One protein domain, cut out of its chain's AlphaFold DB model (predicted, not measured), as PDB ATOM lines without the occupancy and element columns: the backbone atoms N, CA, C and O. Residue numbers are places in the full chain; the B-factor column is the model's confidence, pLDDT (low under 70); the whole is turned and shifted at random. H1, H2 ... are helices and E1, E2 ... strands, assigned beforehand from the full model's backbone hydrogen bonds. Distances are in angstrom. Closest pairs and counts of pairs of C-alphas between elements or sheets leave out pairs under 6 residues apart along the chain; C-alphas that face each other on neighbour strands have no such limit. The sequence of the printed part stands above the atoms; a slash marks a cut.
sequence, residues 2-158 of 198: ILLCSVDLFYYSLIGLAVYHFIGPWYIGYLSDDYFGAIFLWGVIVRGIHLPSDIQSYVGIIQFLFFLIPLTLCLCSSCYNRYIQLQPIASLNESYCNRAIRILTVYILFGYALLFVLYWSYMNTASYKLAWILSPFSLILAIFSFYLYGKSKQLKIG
ATOM      1  N   ILE A   2      81.950  75.792  81.913       60.59
ATOM      2  CA  ILE A   2      80.742  74.924  81.908       60.59
ATOM      3  C   ILE A   2      79.514  75.554  81.224       60.59
ATOM      4  O   ILE A   2      78.788  74.889  80.489       60.59
ATOM      5  N   LEU A   3      79.332  76.865  81.394       63.62
ATOM      6  CA  LEU A   3      78.260  77.632  80.755       63.62
ATOM      7  C   LEU A   3      78.353  77.655  79.221       63.62
ATOM      8  O   LEU A   3      77.334  77.689  78.543       63.62
ATOM      9  N   LEU A   4      79.571  77.602  78.679       63.12
ATOM     10  CA  LEU A   4      79.822  77.587  77.241       63.12
ATOM     11  C   LEU A   4      79.522  76.209  76.639       63.12
ATOM     12  O   LEU A   4      78.914  76.135  75.580       63.12
ATOM     13  N   CYS A   5      79.870  75.129  77.350       59.94
ATOM     14  CA  CYS A   5      79.523  73.755  76.956       59.94
ATOM     15  C   CYS A   5      78.015  73.482  76.999       59.94
ATOM     16  O   CYS A   5      77.554  72.512  76.417       59.94
ATOM     17  N   SER A   6      77.249  74.321  77.699       63.72
ATOM     18  CA  SER A   6      75.789  74.205  77.745       63.72
ATOM     19  C   SER A   6      75.113  74.748  76.486       63.72
ATOM     20  O   SER A   6      73.930  74.488  76.295       63.72
ATOM     21  N   VAL A   7      75.844  75.508  75.662       69.50
ATOM     22  CA  VAL A   7      75.365  76.059  74.396       69.50
ATOM     23  C   VAL A   7      76.053  75.307  73.265       69.50
ATOM     24  O   VAL A   7      77.185  75.622  72.885       69.50
ATOM     25  N   ASP A   8      75.335  74.335  72.709       73.50
ATOM     26  CA  ASP A   8      75.824  73.431  71.664       73.50
ATOM     27  C   ASP A   8      76.525  74.188  70.522       73.50
ATOM     28  O   ASP A   8      77.627  73.834  70.108       73.50
ATOM     29  N   LEU A   9      75.948  75.309  70.073       73.69
ATOM     30  CA  LEU A   9      76.492  76.100  68.968       73.69
ATOM     31  C   LEU A   9      77.929  76.586  69.217       73.69
ATOM     32  O   LEU A   9      78.756  76.485  68.313       73.69
ATOM     33  N   PHE A  10      78.244  77.115  70.406       75.69
ATOM     34  CA  PHE A  10      79.588  77.635  70.697       75.69
ATOM     35  C   PHE A  10      80.607  76.518  70.869       75.69
ATOM     36  O   PHE A  10      81.746  76.654  70.423       75.69
ATOM     37  N   TYR A  11      80.188  75.415  71.482       78.62
ATOM     38  CA  TYR A  11      81.028  74.246  71.689       78.62
ATOM     39  C   TYR A  11      81.421  73.587  70.359       78.62
ATOM     40  O   TYR A  11      82.613  73.458  70.071       78.62
ATOM     41  N   TYR A  12      80.444  73.277  69.498       80.19
ATOM     42  CA  TYR A  12      80.711  72.706  68.174       80.19
ATOM     43  C   TYR A  12      81.492  73.666  67.274       80.19
ATOM     44  O   TYR A  12      82.344  73.231  66.508       80.19
ATOM     45  N   SER A  13      81.257  74.974  67.407       81.00
ATOM     46  CA  SER A  13      82.009  76.003  66.683       81.00
ATOM     47  C   SER A  13      83.490  76.030  67.062       81.00
ATOM     48  O   SER A  13      84.339  76.071  66.177       81.00
ATOM     49  N   LEU A  14      83.819  75.980  68.358       81.12
ATOM     50  CA  LEU A  14      85.210  75.957  68.830       81.12
ATOM     51  C   LEU A  14      85.925  74.660  68.442       81.12
ATOM     52  O   LEU A  14      87.084  74.704  68.033       81.12
ATOM     53  N   ILE A  15      85.236  73.520  68.527       83.56
ATOM     54  CA  ILE A  15      85.793  72.226  68.110       83.56
ATOM     55  C   ILE A  15      85.995  72.187  66.602       83.56
ATOM     56  O   ILE A  15      87.071  71.812  66.155       83.56
ATOM     57  N   GLY A  16      84.998  72.604  65.821       82.00
ATOM     58  CA  GLY A  16      85.110  72.679  64.367       82.00
ATOM     59  C   GLY A  16      86.273  73.571  63.949       82.00
ATOM     60  O   GLY A  16      87.052  73.191  63.082       82.00
ATOM     61  N   LEU A  17      86.452  74.703  64.633       79.25
ATOM     62  CA  LEU A  17      87.578  75.598  64.408       79.25
ATOM     63  C   LEU A  17      88.920  74.946  64.757       79.25
ATOM     64  O   LEU A  17      89.852  75.052  63.970       79.25
ATOM     65  N   ALA A  18      89.020  74.244  65.887       82.94
ATOM     66  CA  ALA A  18      90.235  73.526  66.268       82.94
ATOM     67  C   ALA A  18      90.558  72.384  65.292       82.94
ATOM     68  O   ALA A  18      91.679  72.282  64.812       82.94
ATOM     69  N   VAL A  19      89.579  71.555  64.937       83.56
ATOM     70  CA  VAL A  19      89.756  70.439  63.995       83.56
ATOM     71  C   VAL A  19      90.150  70.950  62.612       83.56
ATOM     72  O   VAL A  19      91.106  70.451  62.024       83.56
ATOM     73  N   TYR A  20      89.461  71.979  62.115       78.25
ATOM     74  CA  TYR A  20      89.790  72.613  60.841       78.25
ATOM     75  C   TYR A  20      91.194  73.213  60.854       78.25
ATOM     76  O   TYR A  20      91.907  73.166  59.860       78.25
ATOM     77  N   HIS A  21      91.610  73.745  61.995       76.19
ATOM     78  CA  HIS A  21      92.931  74.309  62.169       76.19
ATOM     79  C   HIS A  21      94.050  73.265  62.191       76.19
ATOM     80  O   HIS A  21      95.117  73.493  61.630       76.19
ATOM     81  N   PHE A  22      93.809  72.109  62.806       76.19
ATOM     82  CA  PHE A  22      94.755  71.006  62.729       76.19
ATOM     83  C   PHE A  22      94.827  70.470  61.298       76.19
ATOM     84  O   PHE A  22      95.922  70.397  60.763       76.19
ATOM     85  N   ILE A  23      93.685  70.147  60.678       79.19
ATOM     86  CA  ILE A  23      93.606  69.379  59.421       79.19
ATOM     87  C   ILE A  23      93.816  70.233  58.159       79.19
ATOM     88  O   ILE A  23      94.305  69.740  57.141       79.19
ATOM     89  N   GLY A  24      93.396  71.494  58.190       73.25
ATOM     90  CA  GLY A  24      93.360  72.354  57.016       73.25
ATOM     91  C   GLY A  24      94.747  72.832  56.581       73.25
ATOM     92  O   GLY A  24      95.632  72.997  57.421       73.25
ATOM     93  N   PRO A  25      94.953  73.101  55.282       69.31
ATOM     94  CA  PRO A  25      96.123  73.827  54.818       69.31
ATOM     95  C   PRO A  25      96.011  75.287  55.266       69.31
ATOM     96  O   PRO A  25      95.024  75.974  55.000       69.31
ATOM     97  N   TRP A  26      97.029  75.761  55.968       71.50
ATOM     98  CA  TRP A  26      97.071  77.117  56.517       71.50
ATOM     99  C   TRP A  26      97.421  78.138  55.464       71.50
ATOM    100  O   TRP A  26      96.971  79.282  55.495       71.50
ATOM    101  N   TYR A  27      98.276  77.690  54.558       69.50
ATOM    102  CA  TYR A  27      98.837  78.489  53.513       69.50
ATOM    103  C   TYR A  27      99.184  77.588  52.342       69.50
ATOM    104  O   TYR A  27      99.688  76.475  52.512       69.50
ATOM    105  N   ILE A  28      98.896  78.072  51.147       70.50
ATOM    106  CA  ILE A  28      99.180  77.376  49.903       70.50
ATOM    107  C   ILE A  28      99.796  78.413  48.971       70.50
ATOM    108  O   ILE A  28      99.218  79.479  48.762       70.50
ATOM    109  N   GLY A  29     100.968  78.122  48.417       69.06
ATOM    110  CA  GLY A  29     101.678  79.088  47.588       69.06
ATOM    111  C   GLY A  29     102.752  78.468  46.708       69.06
ATOM    112  O   GLY A  29     103.227  77.359  46.947       69.06
ATOM    113  N   TYR A  30     103.135  79.220  45.679       62.97
ATOM    114  CA  TYR A  30     104.271  78.899  44.820       62.97
ATOM    115  C   TYR A  30     105.563  79.347  45.498       62.97
ATOM    116  O   TYR A  30     105.702  80.536  45.788       62.97
ATOM    117  N   LEU A  31     106.492  78.422  45.740       63.97
ATOM    118  CA  LEU A  31     107.886  78.759  46.042       63.97
ATOM    119  C   LEU A  31     108.538  79.338  44.779       63.97
ATOM    120  O   LEU A  31     108.148  78.974  43.671       63.97
ATOM    121  N   SER A  32     109.531  80.218  44.945       57.12
ATOM    122  CA  SER A  32     110.227  80.944  43.864       57.12
ATOM    123  C   SER A  32     110.738  80.111  42.670       57.12
ATOM    124  O   SER A  32     111.004  80.709  41.634       57.12
ATOM    125  N   ASP A  33     110.789  78.777  42.766       57.31
ATOM    126  CA  ASP A  33     111.250  77.850  41.718       57.31
ATOM    127  C   ASP A  33     110.114  77.001  41.086       57.31
ATOM    128  O   ASP A  33     110.273  75.802  40.873       57.31
ATOM    129  N   ASP A  34     108.938  77.585  40.817       61.62
ATOM    130  CA  ASP A  34     107.764  76.925  40.189       61.62
ATOM    131  C   ASP A  34     107.148  75.738  40.967       61.62
ATOM    132  O   ASP A  34     106.245  75.047  40.481       61.62
ATOM    133  N   TYR A  35     107.561  75.507  42.215       66.88
ATOM    134  CA  TYR A  35     107.019  74.430  43.044       66.88
ATOM    135  C   TYR A  35     105.812  74.879  43.871       66.88
ATOM    136  O   TYR A  35     105.878  75.832  44.645       66.88
ATOM    137  N   PHE A  36     104.709  74.138  43.751       71.31
ATOM    138  CA  PHE A  36     103.513  74.317  44.572       71.31
ATOM    139  C   PHE A  36     103.692  73.635  45.937       71.31
ATOM    140  O   PHE A  36     103.925  72.421  46.010       71.31
ATOM    141  N   GLY A  37     103.587  74.423  47.007       71.31
ATOM    142  CA  GLY A  37     103.679  73.961  48.388       71.31
ATOM    143  C   GLY A  37     102.409  74.265  49.179       71.31
ATOM    144  O   GLY A  37     101.810  75.333  49.032       71.31
ATOM    145  N   ALA A  38     102.016  73.331  50.043       74.38
ATOM    146  CA  ALA A  38     100.965  73.515  51.036       74.38
ATOM    147  C   ALA A  38     101.551  73.342  52.440       74.38
ATOM    148  O   ALA A  38     102.224  72.350  52.735       74.38
ATOM    149  N   ILE A  39     101.301  74.320  53.302       75.56
ATOM    150  CA  ILE A  39     101.791  74.364  54.676       75.56
ATOM    151  C   ILE A  39     100.665  73.926  55.602       75.56
ATOM    152  O   ILE A  39      99.573  74.501  55.598       75.56
ATOM    153  N   PHE A  40     100.963  72.920  56.411       76.94
ATOM    154  CA  PHE A  40     100.100  72.397  57.457       76.94
ATOM    155  C   PHE A  40     100.741  72.622  58.823       76.94
ATOM    156  O   PHE A  40     101.943  72.878  58.955       76.94
ATOM    157  N   LEU A  41      99.930  72.450  59.862       72.44
ATOM    158  CA  LEU A  41     100.393  72.546  61.240       72.44
ATOM    159  C   LEU A  41     101.451  71.491  61.592       72.44
ATOM    160  O   LEU A  41     102.330  71.739  62.409       72.44
ATOM    161  N   TRP A  42     101.379  70.319  60.961       73.62
ATOM    162  CA  TRP A  42     102.317  69.213  61.170       73.62
ATOM    163  C   TRP A  42     103.492  69.198  60.183       73.62
ATOM    164  O   TRP A  42     104.326  68.299  60.257       73.62
ATOM    165  N   GLY A  43     103.568  70.142  59.244       71.12
ATOM    166  CA  GLY A  43     104.678  70.213  58.294       71.12
ATOM    167  C   GLY A  43     104.290  70.756  56.929       71.12
ATOM    168  O   GLY A  43     103.148  71.147  56.686       71.12
ATOM    169  N   VAL A  44     105.263  70.783  56.025       75.62
ATOM    170  CA  VAL A  44     105.091  71.329  54.676       75.62
ATOM    171  C   VAL A  44     105.085  70.189  53.668       75.62
ATOM    172  O   VAL A  44     105.962  69.324  53.679       75.62
ATOM    173  N   ILE A  45     104.092  70.194  52.781       74.56
ATOM    174  CA  ILE A  45     104.024  69.286  51.640       74.56
ATOM    175  C   ILE A  45     104.426  70.078  50.402       74.56
ATOM    176  O   ILE A  45     103.686  70.957  49.956       74.56
ATOM    177  N   VAL A  46     105.586  69.753  49.834       75.00
ATOM    178  CA  VAL A  46     106.040  70.305  48.551       75.00
ATOM    179  C   VAL A  46     106.094  69.166  47.550       75.00
ATOM    180  O   VAL A  46     106.841  68.208  47.737       75.00
ATOM    181  N   ARG A  47     105.292  69.246  46.480       67.38
ATOM    182  CA  ARG A  47     105.343  68.291  45.354       67.38
ATOM    183  C   ARG A  47     105.266  66.799  45.767       67.38
ATOM    184  O   ARG A  47     105.891  65.952  45.140       67.38
ATOM    185  N   GLY A  48     104.516  66.482  46.826       67.06
ATOM    186  CA  GLY A  48     104.359  65.116  47.356       67.06
ATOM    187  C   GLY A  48     105.480  64.638  48.289       67.06
ATOM    188  O   GLY A  48     105.397  63.529  48.811       67.06
ATOM    189  N   ILE A  49     106.499  65.465  48.536       70.81
ATOM    190  CA  ILE A  49     107.563  65.195  49.503       70.81
ATOM    191  C   ILE A  49     107.205  65.898  50.814       70.81
ATOM    192  O   ILE A  49     106.957  67.107  50.850       70.81
ATOM    193  N   HIS A  50     107.162  65.118  51.892       70.38
ATOM    194  CA  HIS A  50     106.954  65.621  53.241       70.38
ATOM    195  C   HIS A  50     108.270  66.170  53.778       70.38
ATOM    196  O   HIS A  50     109.211  65.411  54.017       70.38
ATOM    197  N   LEU A  51     108.329  67.484  53.974       72.25
ATOM    198  CA  LEU A  51     109.427  68.098  54.705       72.25
ATOM    199  C   LEU A  51     109.085  68.136  56.204       72.25
ATOM    200  O   LEU A  51     107.920  68.358  56.559       72.25
ATOM    201  N   PRO A  52     110.076  67.902  57.085       68.81
ATOM    202  CA  PRO A  52     109.885  67.997  58.529       68.81
ATOM    203  C   PRO A  52     109.429  69.407  58.926       68.81
ATOM    204  O   PRO A  52     109.676  70.374  58.204       68.81
ATOM    205  N   SER A  53     108.724  69.512  60.057       64.81
ATOM    206  CA  SER A  53     108.107  70.767  60.495       64.81
ATOM    207  C   SER A  53     109.126  71.901  60.568       64.81
ATOM    208  O   SER A  53     110.162  71.763  61.218       64.81
ATOM    209  N   ASP A  54     108.791  73.029  59.953       71.75
ATOM    210  CA  ASP A  54     109.621  74.228  59.959       71.75
ATOM    211  C   ASP A  54     109.128  75.224  61.028       71.75
ATOM    212  O   ASP A  54     108.050  75.066  61.611       71.75
ATOM    213  N   ILE A  55     109.895  76.287  61.275       71.44
ATOM    214  CA  ILE A  55     109.581  77.384  62.209       71.44
ATOM    215  C   ILE A  55     108.156  77.920  61.987       71.44
ATOM    216  O   ILE A  55     107.448  78.254  62.937       71.44
ATOM    217  N   GLN A  56     107.704  77.936  60.734       72.50
ATOM    218  CA  GLN A  56     106.376  78.395  60.325       72.50
ATOM    219  C   GLN A  56     105.238  77.593  60.978       72.50
ATOM    220  O   GLN A  56     104.229  78.167  61.392       72.50
ATOM    221  N   SER A  57     105.422  76.279  61.138       73.31
ATOM    222  CA  SER A  57     104.455  75.394  61.790       73.31
ATOM    223  C   SER A  57     104.300  75.745  63.275       73.31
ATOM    224  O   SER A  57     103.182  75.860  63.776       73.31
ATOM    225  N   TYR A  58     105.409  76.007  63.976       78.25
ATOM    226  CA  TYR A  58     105.391  76.400  65.391       78.25
ATOM    227  C   TYR A  58     104.746  77.766  65.617       78.25
ATOM    228  O   TYR A  58     103.960  77.932  66.553       78.25
ATOM    229  N   VAL A  59     105.042  78.737  64.747       77.38
ATOM    230  CA  VAL A  59     104.422  80.069  64.795       77.38
ATOM    231  C   VAL A  59     102.904  79.954  64.667       77.38
ATOM    232  O   VAL A  59     102.181  80.629  65.401       77.38
ATOM    233  N   GLY A  60     102.421  79.047  63.816       75.19
ATOM    234  CA  GLY A  60     101.001  78.752  63.703       75.19
ATOM    235  C   GLY A  60     100.384  78.260  65.017       75.19
ATOM    236  O   GLY A  60      99.404  78.842  65.490       75.19
ATOM    237  N   ILE A  61     100.970  77.236  65.650       78.62
ATOM    238  CA  ILE A  61     100.477  76.693  66.936       78.62
ATOM    239  C   ILE A  61     100.370  77.803  67.985       78.62
ATOM    240  O   ILE A  61      99.363  77.916  68.688       78.62
ATOM    241  N   ILE A  62     101.407  78.638  68.081       81.88
ATOM    242  CA  ILE A  62     101.445  79.753  69.026       81.88
ATOM    243  C   ILE A  62     100.319  80.739  68.709       81.88
ATOM    244  O   ILE A  62      99.529  81.067  69.594       81.88
ATOM    245  N   GLN A  63     100.185  81.162  67.452       78.50
ATOM    246  CA  GLN A  63      99.136  82.087  67.024       78.50
ATOM    247  C   GLN A  63      97.735  81.563  67.375       78.50
ATOM    248  O   GLN A  63      96.879  82.313  67.846       78.50
ATOM    249  N   PHE A  64      97.497  80.268  67.190       80.44
ATOM    250  CA  PHE A  64      96.229  79.640  67.533       80.44
ATOM    251  C   PHE A  64      95.944  79.604  69.013       80.44
ATOM    252  O   PHE A  64      94.833  79.941  69.410       80.44
ATOM    253  N   LEU A  65      96.926  79.246  69.838       81.44
ATOM    254  CA  LEU A  65      96.771  79.296  71.289       81.44
ATOM    255  C   LEU A  65      96.436  80.723  71.736       81.44
ATOM    256  O   LEU A  65      95.478  80.931  72.484       81.44
ATOM    257  N   PHE A  66      97.156  81.708  71.198       81.06
ATOM    258  CA  PHE A  66      96.922  83.122  71.477       81.06
ATOM    259  C   PHE A  66      95.591  83.650  70.941       81.06
ATOM    260  O   PHE A  66      95.115  84.656  71.452       81.06
ATOM    261  N   PHE A  67      94.953  82.998  69.968       79.44
ATOM    262  CA  PHE A  67      93.637  83.404  69.472       79.44
ATOM    263  C   PHE A  67      92.490  82.637  70.149       79.44
ATOM    264  O   PHE A  67      91.510  83.234  70.597       79.44
ATOM    265  N   LEU A  68      92.613  81.314  70.272       82.31
ATOM    266  CA  LEU A  68      91.579  80.424  70.791       82.31
ATOM    267  C   LEU A  68      91.326  80.645  72.286       82.31
ATOM    268  O   LEU A  68      90.168  80.678  72.709       82.31
ATOM    269  N   ILE A  69      92.383  80.808  73.087       82.50
ATOM    270  CA  ILE A  69      92.265  81.007  74.539       82.50
ATOM    271  C   ILE A  69      91.457  82.278  74.856       82.50
ATOM    272  O   ILE A  69      90.417  82.171  75.519       82.50
ATOM    273  N   PRO A  70      91.843  83.475  74.376       81.56
ATOM    274  CA  PRO A  70      91.091  84.689  74.680       81.56
ATOM    275  C   PRO A  70      89.711  84.721  74.014       81.56
ATOM    276  O   PRO A  70      88.774  85.245  74.621       81.56
ATOM    277  N   LEU A  71      89.529  84.104  72.838       79.81
ATOM    278  CA  LEU A  71      88.202  83.938  72.233       79.81
ATOM    279  C   LEU A  71      87.274  83.116  73.141       79.81
ATOM    280  O   LEU A  71      86.145  83.525  73.415       79.81
ATOM    281  N   THR A  72      87.763  81.989  73.662       82.31
ATOM    282  CA  THR A  72      87.001  81.103  74.557       82.31
ATOM    283  C   THR A  72      86.629  81.815  75.857       82.31
ATOM    284  O   THR A  72      85.487  81.721  76.316       82.31
ATOM    285  N   LEU A  73      87.561  82.576  76.437       81.69
ATOM    286  CA  LEU A  73      87.305  83.384  77.633       81.69
ATOM    287  C   LEU A  73      86.274  84.488  77.367       81.69
ATOM    288  O   LEU A  73      85.364  84.685  78.176       81.69
ATOM    289  N   CYS A  74      86.365  85.164  76.220       80.31
ATOM    290  CA  CYS A  74      85.421  86.210  75.835       80.31
ATOM    291  C   CYS A  74      84.001  85.661  75.629       80.31
ATOM    292  O   CYS A  74      83.031  86.218  76.158       80.31
ATOM    293  N   LEU A  75      83.871  84.533  74.923       78.06
ATOM    294  CA  LEU A  75      82.593  83.849  74.724       78.06
ATOM    295  C   LEU A  75      82.014  83.353  76.052       78.06
ATOM    296  O   LEU A  75      80.833  83.568  76.322       78.06
ATOM    297  N   CYS A  76      82.842  82.761  76.918       79.44
ATOM    298  CA  CYS A  76      82.429  82.320  78.248       79.44
ATOM    299  C   CYS A  76      81.914  83.488  79.099       79.44
ATOM    300  O   CYS A  76      80.856  83.375  79.719       79.44
ATOM    301  N   SER A  77      82.634  84.612  79.116       77.31
ATOM    302  CA  SER A  77      82.227  85.816  79.843       77.31
ATOM    303  C   SER A  77      80.924  86.394  79.281       77.31
ATOM    304  O   SER A  77      80.020  86.756  80.033       77.31
ATOM    305  N   SER A  78      80.768  86.414  77.957       75.88
ATOM    306  CA  SER A  78      79.546  86.900  77.304       75.88
ATOM    307  C   SER A  78      78.334  86.010  77.613       75.88
ATOM    308  O   SER A  78      77.271  86.526  77.957       75.88
ATOM    309  N   CYS A  79      78.503  84.684  77.578       75.12
ATOM    310  CA  CYS A  79      77.457  83.725  77.952       75.12
ATOM    311  C   CYS A  79      77.071  83.841  79.432       75.12
ATOM    312  O   CYS A  79      75.887  83.819  79.754       75.12
ATOM    313  N   TYR A  80      78.049  84.007  80.328       77.44
ATOM    314  CA  TYR A  80      77.808  84.164  81.765       77.44
ATOM    315  C   TYR A  80      76.974  85.408  82.082       77.44
ATOM    316  O   TYR A  80      75.970  85.317  82.785       77.44
ATOM    317  N   ASN A  81      77.330  86.556  81.503       72.88
ATOM    318  CA  ASN A  81      76.572  87.788  81.718       72.88
ATOM    319  C   ASN A  81      75.160  87.702  81.130       72.88
ATOM    320  O   ASN A  81      74.202  88.144  81.762       72.88
ATOM    321  N   ARG A  82      75.003  87.067  79.960       73.88
ATOM    322  CA  ARG A  82      73.680  86.836  79.368       73.88
ATOM    323  C   ARG A  82      72.820  85.910  80.227       73.88
ATOM    324  O   ARG A  82      71.637  86.179  80.391       73.88
ATOM    325  N   TYR A  83      73.407  84.860  80.795       73.50
ATOM    326  CA  TYR A  83      72.714  83.944  81.697       73.50
ATOM    327  C   TYR A  83      72.220  84.654  82.962       73.50
ATOM    328  O   TYR A  83      71.058  84.492  83.320       73.50
ATOM    329  N   ILE A  84      73.052  85.495  83.590       72.25
ATOM    330  CA  ILE A  84      72.645  86.293  84.760       72.25
ATOM    331  C   ILE A  84      71.517  87.265  84.407       72.25
ATOM    332  O   ILE A  84      70.528  87.319  85.126       72.25
ATOM    333  N   GLN A  85      71.617  87.981  83.282       70.19
ATOM    334  CA  GLN A  85      70.575  88.920  82.837       70.19
ATOM    335  C   GLN A  85      69.216  88.254  82.591       70.19
ATOM    336  O   GLN A  85      68.186  88.919  82.657       70.19
ATOM    337  N   LEU A  86      69.209  86.963  82.257       69.81
ATOM    338  CA  LEU A  86      67.986  86.201  82.031       69.81
ATOM    339  C   LEU A  86      67.436  85.567  83.321       69.81
ATOM    340  O   LEU A  86      66.339  85.010  83.288       69.81
ATOM    341  N   GLN A  87      68.158  85.632  84.448       68.06
ATOM    342  CA  GLN A  87      67.636  85.167  85.729       68.06
ATOM    343  C   GLN A  87      66.717  86.221  86.367       68.06
ATOM    344  O   GLN A  87      67.122  87.372  86.527       68.06
ATOM    345  N   PRO A  88      65.511  85.835  86.824       57.72
ATOM    346  CA  PRO A  88      64.545  86.768  87.407       57.72
ATOM    347  C   PRO A  88      64.949  87.309  88.791       57.72
ATOM    348  O   PRO A  88      64.337  88.255  89.273       57.72
ATOM    349  N   ILE A  89      65.961  86.718  89.439       57.94
ATOM    350  CA  ILE A  89      66.322  86.981  90.844       57.94
ATOM    351  C   ILE A  89      67.483  87.990  90.969       57.94
ATOM    352  O   ILE A  89      67.667  88.589  92.024       57.94
ATOM    353  N   ALA A  90      68.263  88.219  89.905       53.53
ATOM    354  CA  ALA A  90      69.484  89.021  89.970       53.53
ATOM    355  C   ALA A  90      69.584  90.011  88.799       53.53
ATOM    356  O   ALA A  90      70.292  89.777  87.820       53.53
ATOM    357  N   SER A  91      68.921  91.163  88.913       53.41
ATOM    358  CA  SER A  91      69.143  92.303  88.016       53.41
ATOM    359  C   SER A  91      70.445  93.026  88.388       53.41
ATOM    360  O   SER A  91      70.435  94.156  88.880       53.41
ATOM    361  N   LEU A  92      71.586  92.362  88.201       59.53
ATOM    362  CA  LEU A  92      72.874  93.039  88.291       59.53
ATOM    363  C   LEU A  92      73.063  93.874  87.026       59.53
ATOM    364  O   LEU A  92      73.190  93.340  85.922       59.53
ATOM    365  N   ASN A  93      73.067  95.196  87.199       59.28
ATOM    366  CA  ASN A  93      73.431  96.124  86.141       59.28
ATOM    367  C   ASN A  93      74.883  95.844  85.751       59.28
ATOM    368  O   ASN A  93      75.812  96.037  86.537       59.28
ATOM    369  N   GLU A  94      75.076  95.332  84.542       66.25
ATOM    370  CA  GLU A  94      76.407  95.075  84.033       66.25
ATOM    371  C   GLU A  94      77.160  96.405  83.909       66.25
ATOM    372  O   GLU A  94      76.708  97.320  83.221       66.25
ATOM    373  N   SER A  95      78.311  96.518  84.576       72.19
ATOM    374  CA  SER A  95      79.134  97.723  84.480       72.19
ATOM    375  C   SER A  95      79.523  97.981  83.023       72.19
ATOM    376  O   SER A  95      80.027  97.085  82.333       72.19
ATOM    377  N   TYR A  96      79.330  99.223  82.565       72.62
ATOM    378  CA  TYR A  96      79.716  99.677  81.226       72.62
ATOM    379  C   TYR A  96      81.178  99.328  80.901       72.62
ATOM    380  O   TYR A  96      81.469  98.937  79.770       72.62
ATOM    381  N   CYS A  97      82.073  99.367  81.898       71.19
ATOM    382  CA  CYS A  97      83.472  98.961  81.748       71.19
ATOM    383  C   CYS A  97      83.627  97.491  81.348       71.19
ATOM    384  O   CYS A  97      84.373  97.191  80.423       71.19
ATOM    385  N   ASN A  98      82.898  96.563  81.970       75.00
ATOM    386  CA  ASN A  98      83.023  95.135  81.649       75.00
ATOM    387  C   ASN A  98      82.514  94.831  80.238       75.00
ATOM    388  O   ASN A  98      83.111  94.037  79.506       75.00
ATOM    389  N   ARG A  99      81.444  95.516  79.820       74.75
ATOM    390  CA  ARG A  99      80.940  95.435  78.448       74.75
ATOM    391  C   ARG A  99      81.945  96.001  77.442       74.75
ATOM    392  O   ARG A  99      82.176  95.370  76.409       74.75
ATOM    393  N   ALA A 100      82.558  97.142  77.752       74.81
ATOM    394  CA  ALA A 100      83.585  97.760  76.917       74.81
ATOM    395  C   ALA A 100      84.837  96.879  76.809       74.81
ATOM    396  O   ALA A 100      85.295  96.641  75.698       74.81
ATOM    397  N   ILE A 101      85.329  96.311  77.915       78.31
ATOM    398  CA  ILE A 101      86.495  95.411  77.938       78.31
ATOM    399  C   ILE A 101      86.268  94.189  77.046       78.31
ATOM    400  O   ILE A 101      87.161  93.818  76.286       78.31
ATOM    401  N   ARG A 102      85.078  93.573  77.071       76.75
ATOM    402  CA  ARG A 102      84.784  92.429  76.189       76.75
ATOM    403  C   ARG A 102      84.773  92.817  74.718       76.75
ATOM    404  O   ARG A 102      85.377  92.120  73.909       76.75
ATOM    405  N   ILE A 103      84.108  93.924  74.383       77.62
ATOM    406  CA  ILE A 103      84.074  94.454  73.014       77.62
ATOM    407  C   ILE A 103      85.499  94.748  72.540       77.62
ATOM    408  O   ILE A 103      85.909  94.280  71.482       77.62
ATOM    409  N   LEU A 104      86.267  95.459  73.361       81.12
ATOM    410  CA  LEU A 104      87.646  95.836  73.095       81.12
ATOM    411  C   LEU A 104      88.546  94.603  72.948       81.12
ATOM    412  O   LEU A 104      89.349  94.562  72.029       81.12
ATOM    413  N   THR A 105      88.344  93.555  73.750       80.81
ATOM    414  CA  THR A 105      89.055  92.272  73.601       80.81
ATOM    415  C   THR A 105      88.784  91.639  72.234       80.81
ATOM    416  O   THR A 105      89.723  91.220  71.567       80.81
ATOM    417  N   VAL A 106      87.530  91.607  71.764       77.88
ATOM    418  CA  VAL A 106      87.197  91.071  70.426       77.88
ATOM    419  C   VAL A 106      87.849  91.903  69.319       77.88
ATOM    420  O   VAL A 106      88.419  91.334  68.391       77.88
ATOM    421  N   TYR A 107      87.813  93.235  69.427       79.88
ATOM    422  CA  TYR A 107      88.460  94.122  68.454       79.88
ATOM    423  C   TYR A 107      89.986  93.992  68.458       79.88
ATOM    424  O   TYR A 107      90.588  93.993  67.388       79.88
ATOM    425  N   ILE A 108      90.615  93.825  69.625       83.62
ATOM    426  CA  ILE A 108      92.054  93.560  69.731       83.62
ATOM    427  C   ILE A 108      92.399  92.223  69.075       83.62
ATOM    428  O   ILE A 108      93.354  92.166  68.306       83.62
ATOM    429  N   LEU A 109      91.621  91.163  69.315       80.31
ATOM    430  CA  LEU A 109      91.847  89.859  68.676       80.31
ATOM    431  C   LEU A 109      91.686  89.928  67.158       80.31
ATOM    432  O   LEU A 109      92.473  89.335  66.424       80.31
ATOM    433  N   PHE A 110      90.689  90.677  66.687       77.19
ATOM    434  CA  PHE A 110      90.484  90.937  65.268       77.19
ATOM    435  C   PHE A 110      91.666  91.708  64.660       77.19
ATOM    436  O   PHE A 110      92.201  91.304  63.629       77.19
ATOM    437  N   GLY A 111      92.121  92.772  65.327       81.00
ATOM    438  CA  GLY A 111      93.283  93.556  64.908       81.00
ATOM    439  C   GLY A 111      94.571  92.733  64.893       81.00
ATOM    440  O   GLY A 111      95.310  92.782  63.916       81.00
ATOM    441  N   TYR A 112      94.808  91.917  65.923       83.56
ATOM    442  CA  TYR A 112      95.937  90.990  65.985       83.56
ATOM    443  C   TYR A 112      95.913  89.990  64.824       83.56
ATOM    444  O   TYR A 112      96.927  89.821  64.150       83.56
ATOM    445  N   ALA A 113      94.760  89.377  64.538       77.88
ATOM    446  CA  ALA A 113      94.620  88.448  63.417       77.88
ATOM    447  C   ALA A 113      94.917  89.127  62.070       77.88
ATOM    448  O   ALA A 113      95.622  88.550  61.244       77.88
ATOM    449  N   LEU A 114      94.445  90.362  61.858       75.94
ATOM    450  CA  LEU A 114      94.742  91.127  60.642       75.94
ATOM    451  C   LEU A 114      96.217  91.518  60.531       75.94
ATOM    452  O   LEU A 114      96.814  91.326  59.475       75.94
ATOM    453  N   LEU A 115      96.821  92.036  61.602       81.25
ATOM    454  CA  LEU A 115      98.243  92.388  61.613       81.25
ATOM    455  C   LEU A 115      99.120  91.165  61.362       81.25
ATOM    456  O   LEU A 115     100.092  91.256  60.621       81.25
ATOM    457  N   PHE A 116      98.747  90.016  61.924       78.69
ATOM    458  CA  PHE A 116      99.435  88.762  61.671       78.69
ATOM    459  C   PHE A 116      99.331  88.347  60.197       78.69
ATOM    460  O   PHE A 116     100.342  87.987  59.601       78.69
ATOM    461  N   VAL A 117      98.147  88.452  59.576       75.06
ATOM    462  CA  VAL A 117      97.989  88.208  58.126       75.06
ATOM    463  C   VAL A 117      98.872  89.135  57.321       75.06
ATOM    464  O   VAL A 117      99.565  88.664  56.431       75.06
ATOM    465  N   LEU A 118      98.861  90.433  57.620       75.31
ATOM    466  CA  LEU A 118      99.645  91.420  56.883       75.31
ATOM    467  C   LEU A 118     101.148  91.180  57.049       75.31
ATOM    468  O   LEU A 118     101.872  91.215  56.058       75.31
ATOM    469  N   TYR A 119     101.607  90.878  58.266       80.31
ATOM    470  CA  TYR A 119     103.002  90.535  58.551       80.31
ATOM    471  C   TYR A 119     103.432  89.271  57.807       80.31
ATOM    472  O   TYR A 119     104.452  89.266  57.116       80.31
ATOM    473  N   TRP A 120     102.629  88.209  57.897       71.94
ATOM    474  CA  TRP A 120     102.924  86.954  57.221       71.94
ATOM    475  C   TRP A 120     102.883  87.136  55.708       71.94
ATOM    476  O   TRP A 120     103.784  86.695  55.009       71.94
ATOM    477  N   SER A 121     101.890  87.851  55.194       70.50
ATOM    478  CA  SER A 121     101.773  88.167  53.775       70.50
ATOM    479  C   SER A 121     102.980  88.961  53.281       70.50
ATOM    480  O   SER A 121     103.568  88.600  52.267       70.50
ATOM    481  N   TYR A 122     103.431  89.971  54.028       74.62
ATOM    482  CA  TYR A 122     104.629  90.750  53.711       74.62
ATOM    483  C   TYR A 122     105.888  89.871  53.640       74.62
ATOM    484  O   TYR A 122     106.583  89.881  52.624       74.62
ATOM    485  N   MET A 123     106.125  89.036  54.659       66.94
ATOM    486  CA  MET A 123     107.248  88.087  54.685       66.94
ATOM    487  C   MET A 123     107.178  87.076  53.533       66.94
ATOM    488  O   MET A 123     108.183  86.788  52.886       66.94
ATOM    489  N   ASN A 124     105.983  86.567  53.232       62.75
ATOM    490  CA  ASN A 124     105.794  85.592  52.168       62.75
ATOM    491  C   ASN A 124     105.825  86.227  50.773       62.75
ATOM    492  O   ASN A 124     106.193  85.549  49.829       62.75
ATOM    493  N   THR A 125     105.539  87.517  50.609       62.16
ATOM    494  CA  THR A 125     105.704  88.205  49.309       62.16
ATOM    495  C   THR A 125     107.145  88.136  48.825       62.16
ATOM    496  O   THR A 125     107.395  88.014  47.630       62.16
ATOM    497  N   ALA A 126     108.092  88.194  49.765       58.88
ATOM    498  CA  ALA A 126     109.514  88.123  49.467       58.88
ATOM    499  C   ALA A 126     109.964  86.725  49.000       58.88
ATOM    500  O   ALA A 126     111.035  86.609  48.416       58.88
ATOM    501  N   SER A 127     109.172  85.673  49.245       59.66
ATOM    502  CA  SER A 127     109.550  84.268  48.986       59.66
ATOM    503  C   SER A 127     108.553  83.474  48.119       59.66
ATOM    504  O   SER A 127     108.923  82.451  47.550       59.66
ATOM    505  N   TYR A 128     107.300  83.925  47.994       61.31
ATOM    506  CA  TYR A 128     106.191  83.200  47.374       61.31
ATOM    507  C   TYR A 128     105.286  84.169  46.593       61.31
ATOM    508  O   TYR A 128     104.553  84.983  47.161       61.31
ATOM    509  N   LYS A 129     105.296  84.080  45.259       57.12
ATOM    510  CA  LYS A 129     104.702  85.092  44.357       57.12
ATOM    511  C   LYS A 129     103.162  85.208  44.383       57.12
ATOM    512  O   LYS A 129     102.628  86.110  43.750       57.12
ATOM    513  N   LEU A 130     102.435  84.353  45.113       54.94
ATOM    514  CA  LEU A 130     100.956  84.348  45.181       54.94
ATOM    515  C   LEU A 130     100.392  84.109  46.596       54.94
ATOM    516  O   LEU A 130      99.225  83.763  46.770       54.94
ATOM    517  N   ALA A 131     101.216  84.356  47.613       55.62
ATOM    518  CA  ALA A 131     100.896  84.193  49.031       55.62
ATOM    519  C   ALA A 131      99.583  84.829  49.506       55.62
ATOM    520  O   ALA A 131      98.886  84.316  50.380       55.62
ATOM    521  N   TRP A 132      99.282  85.995  48.939       51.94
ATOM    522  CA  TRP A 132      98.302  86.945  49.458       51.94
ATOM    523  C   TRP A 132      96.868  86.429  49.381       51.94
ATOM    524  O   TRP A 132      96.047  86.770  50.227       51.94
ATOM    525  N   ILE A 133      96.559  85.604  48.377       54.44
ATOM    526  CA  ILE A 133      95.194  85.121  48.127       54.44
ATOM    527  C   ILE A 133      94.861  83.907  49.006       54.44
ATOM    528  O   ILE A 133      93.693  83.685  49.322       54.44
ATOM    529  N   LEU A 134      95.869  83.147  49.451       53.53
ATOM    530  CA  LEU A 134      95.690  81.880  50.165       53.53
ATOM    531  C   LEU A 134      96.159  81.907  51.630       53.53
ATOM    532  O   LEU A 134      96.470  80.861  52.191       53.53
ATOM    533  N   SER A 135      96.063  83.059  52.301       62.16
ATOM    534  CA  SER A 135      96.022  83.138  53.775       62.16
ATOM    535  C   SER A 135      94.576  83.298  54.304       62.16
ATOM    536  O   SER A 135      94.286  84.223  55.069       62.16
ATOM    537  N   PRO A 136      93.598  82.452  53.899       63.88
ATOM    538  CA  PRO A 136      92.209  82.617  54.306       63.88
ATOM    539  C   PRO A 136      92.020  82.300  55.790       63.88
ATOM    540  O   PRO A 136      90.998  82.662  56.358       63.88
ATOM    541  N   PHE A 137      92.974  81.629  56.441       65.88
ATOM    542  CA  PHE A 137      92.774  81.053  57.764       65.88
ATOM    543  C   PHE A 137      92.492  82.108  58.848       65.88
ATOM    544  O   PHE A 137      91.479  82.041  59.544       65.88
ATOM    545  N   SER A 138      93.329  83.137  58.947       65.25
ATOM    546  CA  SER A 138      93.127  84.226  59.909       65.25
ATOM    547  C   SER A 138      91.900  85.088  59.582       65.25
ATOM    548  O   SER A 138      91.278  85.638  60.489       65.25
ATOM    549  N   LEU A 139      91.513  85.186  58.303       70.31
ATOM    550  CA  LEU A 139      90.282  85.867  57.886       70.31
ATOM    551  C   LEU A 139      89.043  85.055  58.268       70.31
ATOM    552  O   LEU A 139      88.089  85.619  58.799       70.31
ATOM    553  N   ILE A 140      89.075  83.734  58.072       74.50
ATOM    554  CA  ILE A 140      88.026  82.819  58.526       74.50
ATOM    555  C   ILE A 140      87.889  82.936  60.042       74.50
ATOM    556  O   ILE A 140      86.781  83.165  60.507       74.50
ATOM    557  N   LEU A 141      88.987  82.891  60.807       70.75
ATOM    558  CA  LEU A 141      88.979  83.095  62.263       70.75
ATOM    559  C   LEU A 141      88.344  84.427  62.680       70.75
ATOM    560  O   LEU A 141      87.533  84.472  63.608       70.75
ATOM    561  N   ALA A 142      88.708  85.509  61.997       70.00
ATOM    562  CA  ALA A 142      88.203  86.846  62.268       70.00
ATOM    563  C   ALA A 142      86.693  86.960  61.982       70.00
ATOM    564  O   ALA A 142      85.936  87.446  62.827       70.00
ATOM    565  N   ILE A 143      86.241  86.441  60.836       77.44
ATOM    566  CA  ILE A 143      84.822  86.377  60.455       77.44
ATOM    567  C   ILE A 143      84.048  85.494  61.440       77.44
ATOM    568  O   ILE A 143      82.961  85.868  61.880       77.44
ATOM    569  N   PHE A 144      84.617  84.356  61.843       74.12
ATOM    570  CA  PHE A 144      83.994  83.434  62.791       74.12
ATOM    571  C   PHE A 144      83.852  84.057  64.180       74.12
ATOM    572  O   PHE A 144      82.790  83.960  64.790       74.12
ATOM    573  N   SER A 145      84.883  84.751  64.664       71.19
ATOM    574  CA  SER A 145      84.842  85.495  65.928       71.19
ATOM    575  C   SER A 145      83.731  86.550  65.916       71.19
ATOM    576  O   SER A 145      82.922  86.620  66.845       71.19
ATOM    577  N   PHE A 146      83.612  87.306  64.819       75.44
ATOM    578  CA  PHE A 146      82.550  88.299  64.657       75.44
ATOM    579  C   PHE A 146      81.155  87.658  64.593       75.44
ATOM    580  O   PHE A 146      80.225  88.118  65.263       75.44
ATOM    581  N   TYR A 147      81.011  86.560  63.848       82.44
ATOM    582  CA  TYR A 147      79.765  85.804  63.737       82.44
ATOM    583  C   TYR A 147      79.313  85.233  65.089       82.44
ATOM    584  O   TYR A 147      78.165  85.432  65.496       82.44
ATOM    585  N   LEU A 148      80.219  84.582  65.823       73.75
ATOM    586  CA  LEU A 148      79.943  84.034  67.153       73.75
ATOM    587  C   LEU A 148      79.612  85.137  68.154       73.75
ATOM    588  O   LEU A 148      78.691  84.977  68.953       73.75
ATOM    589  N   TYR A 149      80.291  86.283  68.080       73.50
ATOM    590  CA  TYR A 149      79.957  87.435  68.910       73.50
ATOM    591  C   TYR A 149      78.553  87.979  68.598       73.50
ATOM    592  O   TYR A 149      77.778  88.243  69.521       73.50
ATOM    593  N   GLY A 150      78.175  88.076  67.321       75.31
ATOM    594  CA  GLY A 150      76.824  88.462  66.905       75.31
ATOM    595  C   GLY A 150      75.760  87.486  67.411       75.31
ATOM    596  O   GLY A 150      74.766  87.900  68.014       75.31
ATOM    597  N   LYS A 151      76.012  86.182  67.258       77.75
ATOM    598  CA  LYS A 151      75.142  85.130  67.793       77.75
ATOM    599  C   LYS A 151      75.058  85.171  69.312       77.75
ATOM    600  O   LYS A 151      73.958  85.016  69.825       77.75
ATOM    601  N   SER A 152      76.148  85.490  70.018       71.94
ATOM    602  CA  SER A 152      76.178  85.558  71.488       71.94
ATOM    603  C   SER A 152      75.138  86.509  72.083       71.94
ATOM    604  O   SER A 152      74.587  86.256  73.153       71.94
ATOM    605  N   LYS A 153      74.797  87.572  71.349       68.88
ATOM    606  CA  LYS A 153      73.790  88.557  71.762       68.88
ATOM    607  C   LYS A 153      72.352  88.079  71.573       68.88
ATOM    608  O   LYS A 153      71.452  88.609  72.217       68.88
ATOM    609  N   GLN A 154      72.130  87.100  70.700       73.81
ATOM    610  CA  GLN A 154      70.801  86.589  70.359       73.81
ATOM    611  C   GLN A 154      70.385  85.374  71.201       73.81
ATOM    612  O   GLN A 154      69.293  84.852  70.986       73.81
ATOM    613  N   LEU A 155      71.213  84.934  72.159       70.44
ATOM    614  CA  LEU A 155      70.897  83.762  72.978       70.44
ATOM    615  C   LEU A 155      69.622  83.973  73.789       70.44
ATOM    616  O   LEU A 155      69.439  85.013  74.447       70.44
ATOM    617  N   LYS A 156      68.779  82.940  73.760       68.88
ATOM    618  CA  LYS A 156      67.559  82.817  74.557       68.88
ATOM    619  C   LYS A 156      67.801  81.836  75.706       68.88
ATOM    620  O   LYS A 156      68.714  81.019  75.668       68.88
ATOM    621  N   ILE A 157      66.952  81.890  76.732       63.62
ATOM    622  CA  ILE A 157      67.087  81.020  77.914       63.62
ATOM    623  C   ILE A 157      67.007  79.518  77.560       63.62
ATOM    624  O   ILE A 157      67.675  78.704  78.186       63.62
ATOM    625  N   GLY A 158      66.249  79.159  76.514       63.00
ATOM    626  CA  GLY A 158      66.070  77.771  76.068       63.00
ATOM    627  C   GLY A 158      67.312  77.126  75.443       63.00
ATOM    628  O   GLY A 158      67.351  75.906  75.298       63.00
TER     629      GLY A 158
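AT A GLANCE: This is residues 2 to 158 of the 198 residues of the protein "Hypothetical protein" of Rotaria sp. Silwood2 (UniProt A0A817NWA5). This is a long rod, an up-and-down bundle of four helices, H2, H3, H4 and H5, each running against the one before it, with a small four-stranded sheet at one end. The sheet, between the end of H2 and the start of H3, is a meander, each strand the antiparallel neighbour of the one before, in the order E1 - E2 - E3 - E4. The 157 printed residues include five named helices and four named strands, in the order H1 H2 E1 E2 E3 E4 H3 H4 H5, class mixed. The whole is loose, with a radius of gyration of the C-alphas of 18.9 A and spans of 67 by 26 by 21 A.

IN THESE COORDINATES: Find C-alpha 2 at (80.742, 74.924, 81.908), where H1 begins, residues 2 to 5. H2, residues 8 to 23, runs 22.0 A. Next come E1, 27 to 30, E2, 36 to 40, E3, 43 to 46, and E4, 49 to 51. H3, 55 to 85, runs 45.6 A; H4, 96 to 125, 42.7 A; H5, 136 to 153, 26.1 A, ending at (73.790, 88.557, 71.762).

HOW THE PARTS SIT: Start at the hub, H3. It touches H4 at Cys 74 and Arg 102, C-alphas 6.3 A apart, H5 at Cys 79 and Ser 152, 6.8 A, and H1 at Leu 4 and Cys 76, 5.5 A, each with part of its length. H3 and H4 form a helical hairpin, tilt 19 degrees. H4 and H5, another, touch at Phe 110 and Ala 142, 5.6 A. H2 is close to H3 but not clearly touching, 7.9 A at Leu 14 and Thr 72. H3 only grazes the sheet, with residues 55 to 60. Within hydrogen-bond range are N 29 and O 37, 3.0 A, N 38 and O 45, 2.9 A, and N 49 and O 46, 2.9 A. Every O i to N i+4 pair is within range in H2 and H4, 26 of 27 in H3 and 13 of 14 in H5; H1 is too short for one.

THE WHOLE: The C-alphas of Asp 33 and Ile 89, the two farthest apart, are 67.2 A apart. The printed part has no cut and no long link. Confidence is under 70 in 48 residues, among them 86 to 94 and 123 to 138.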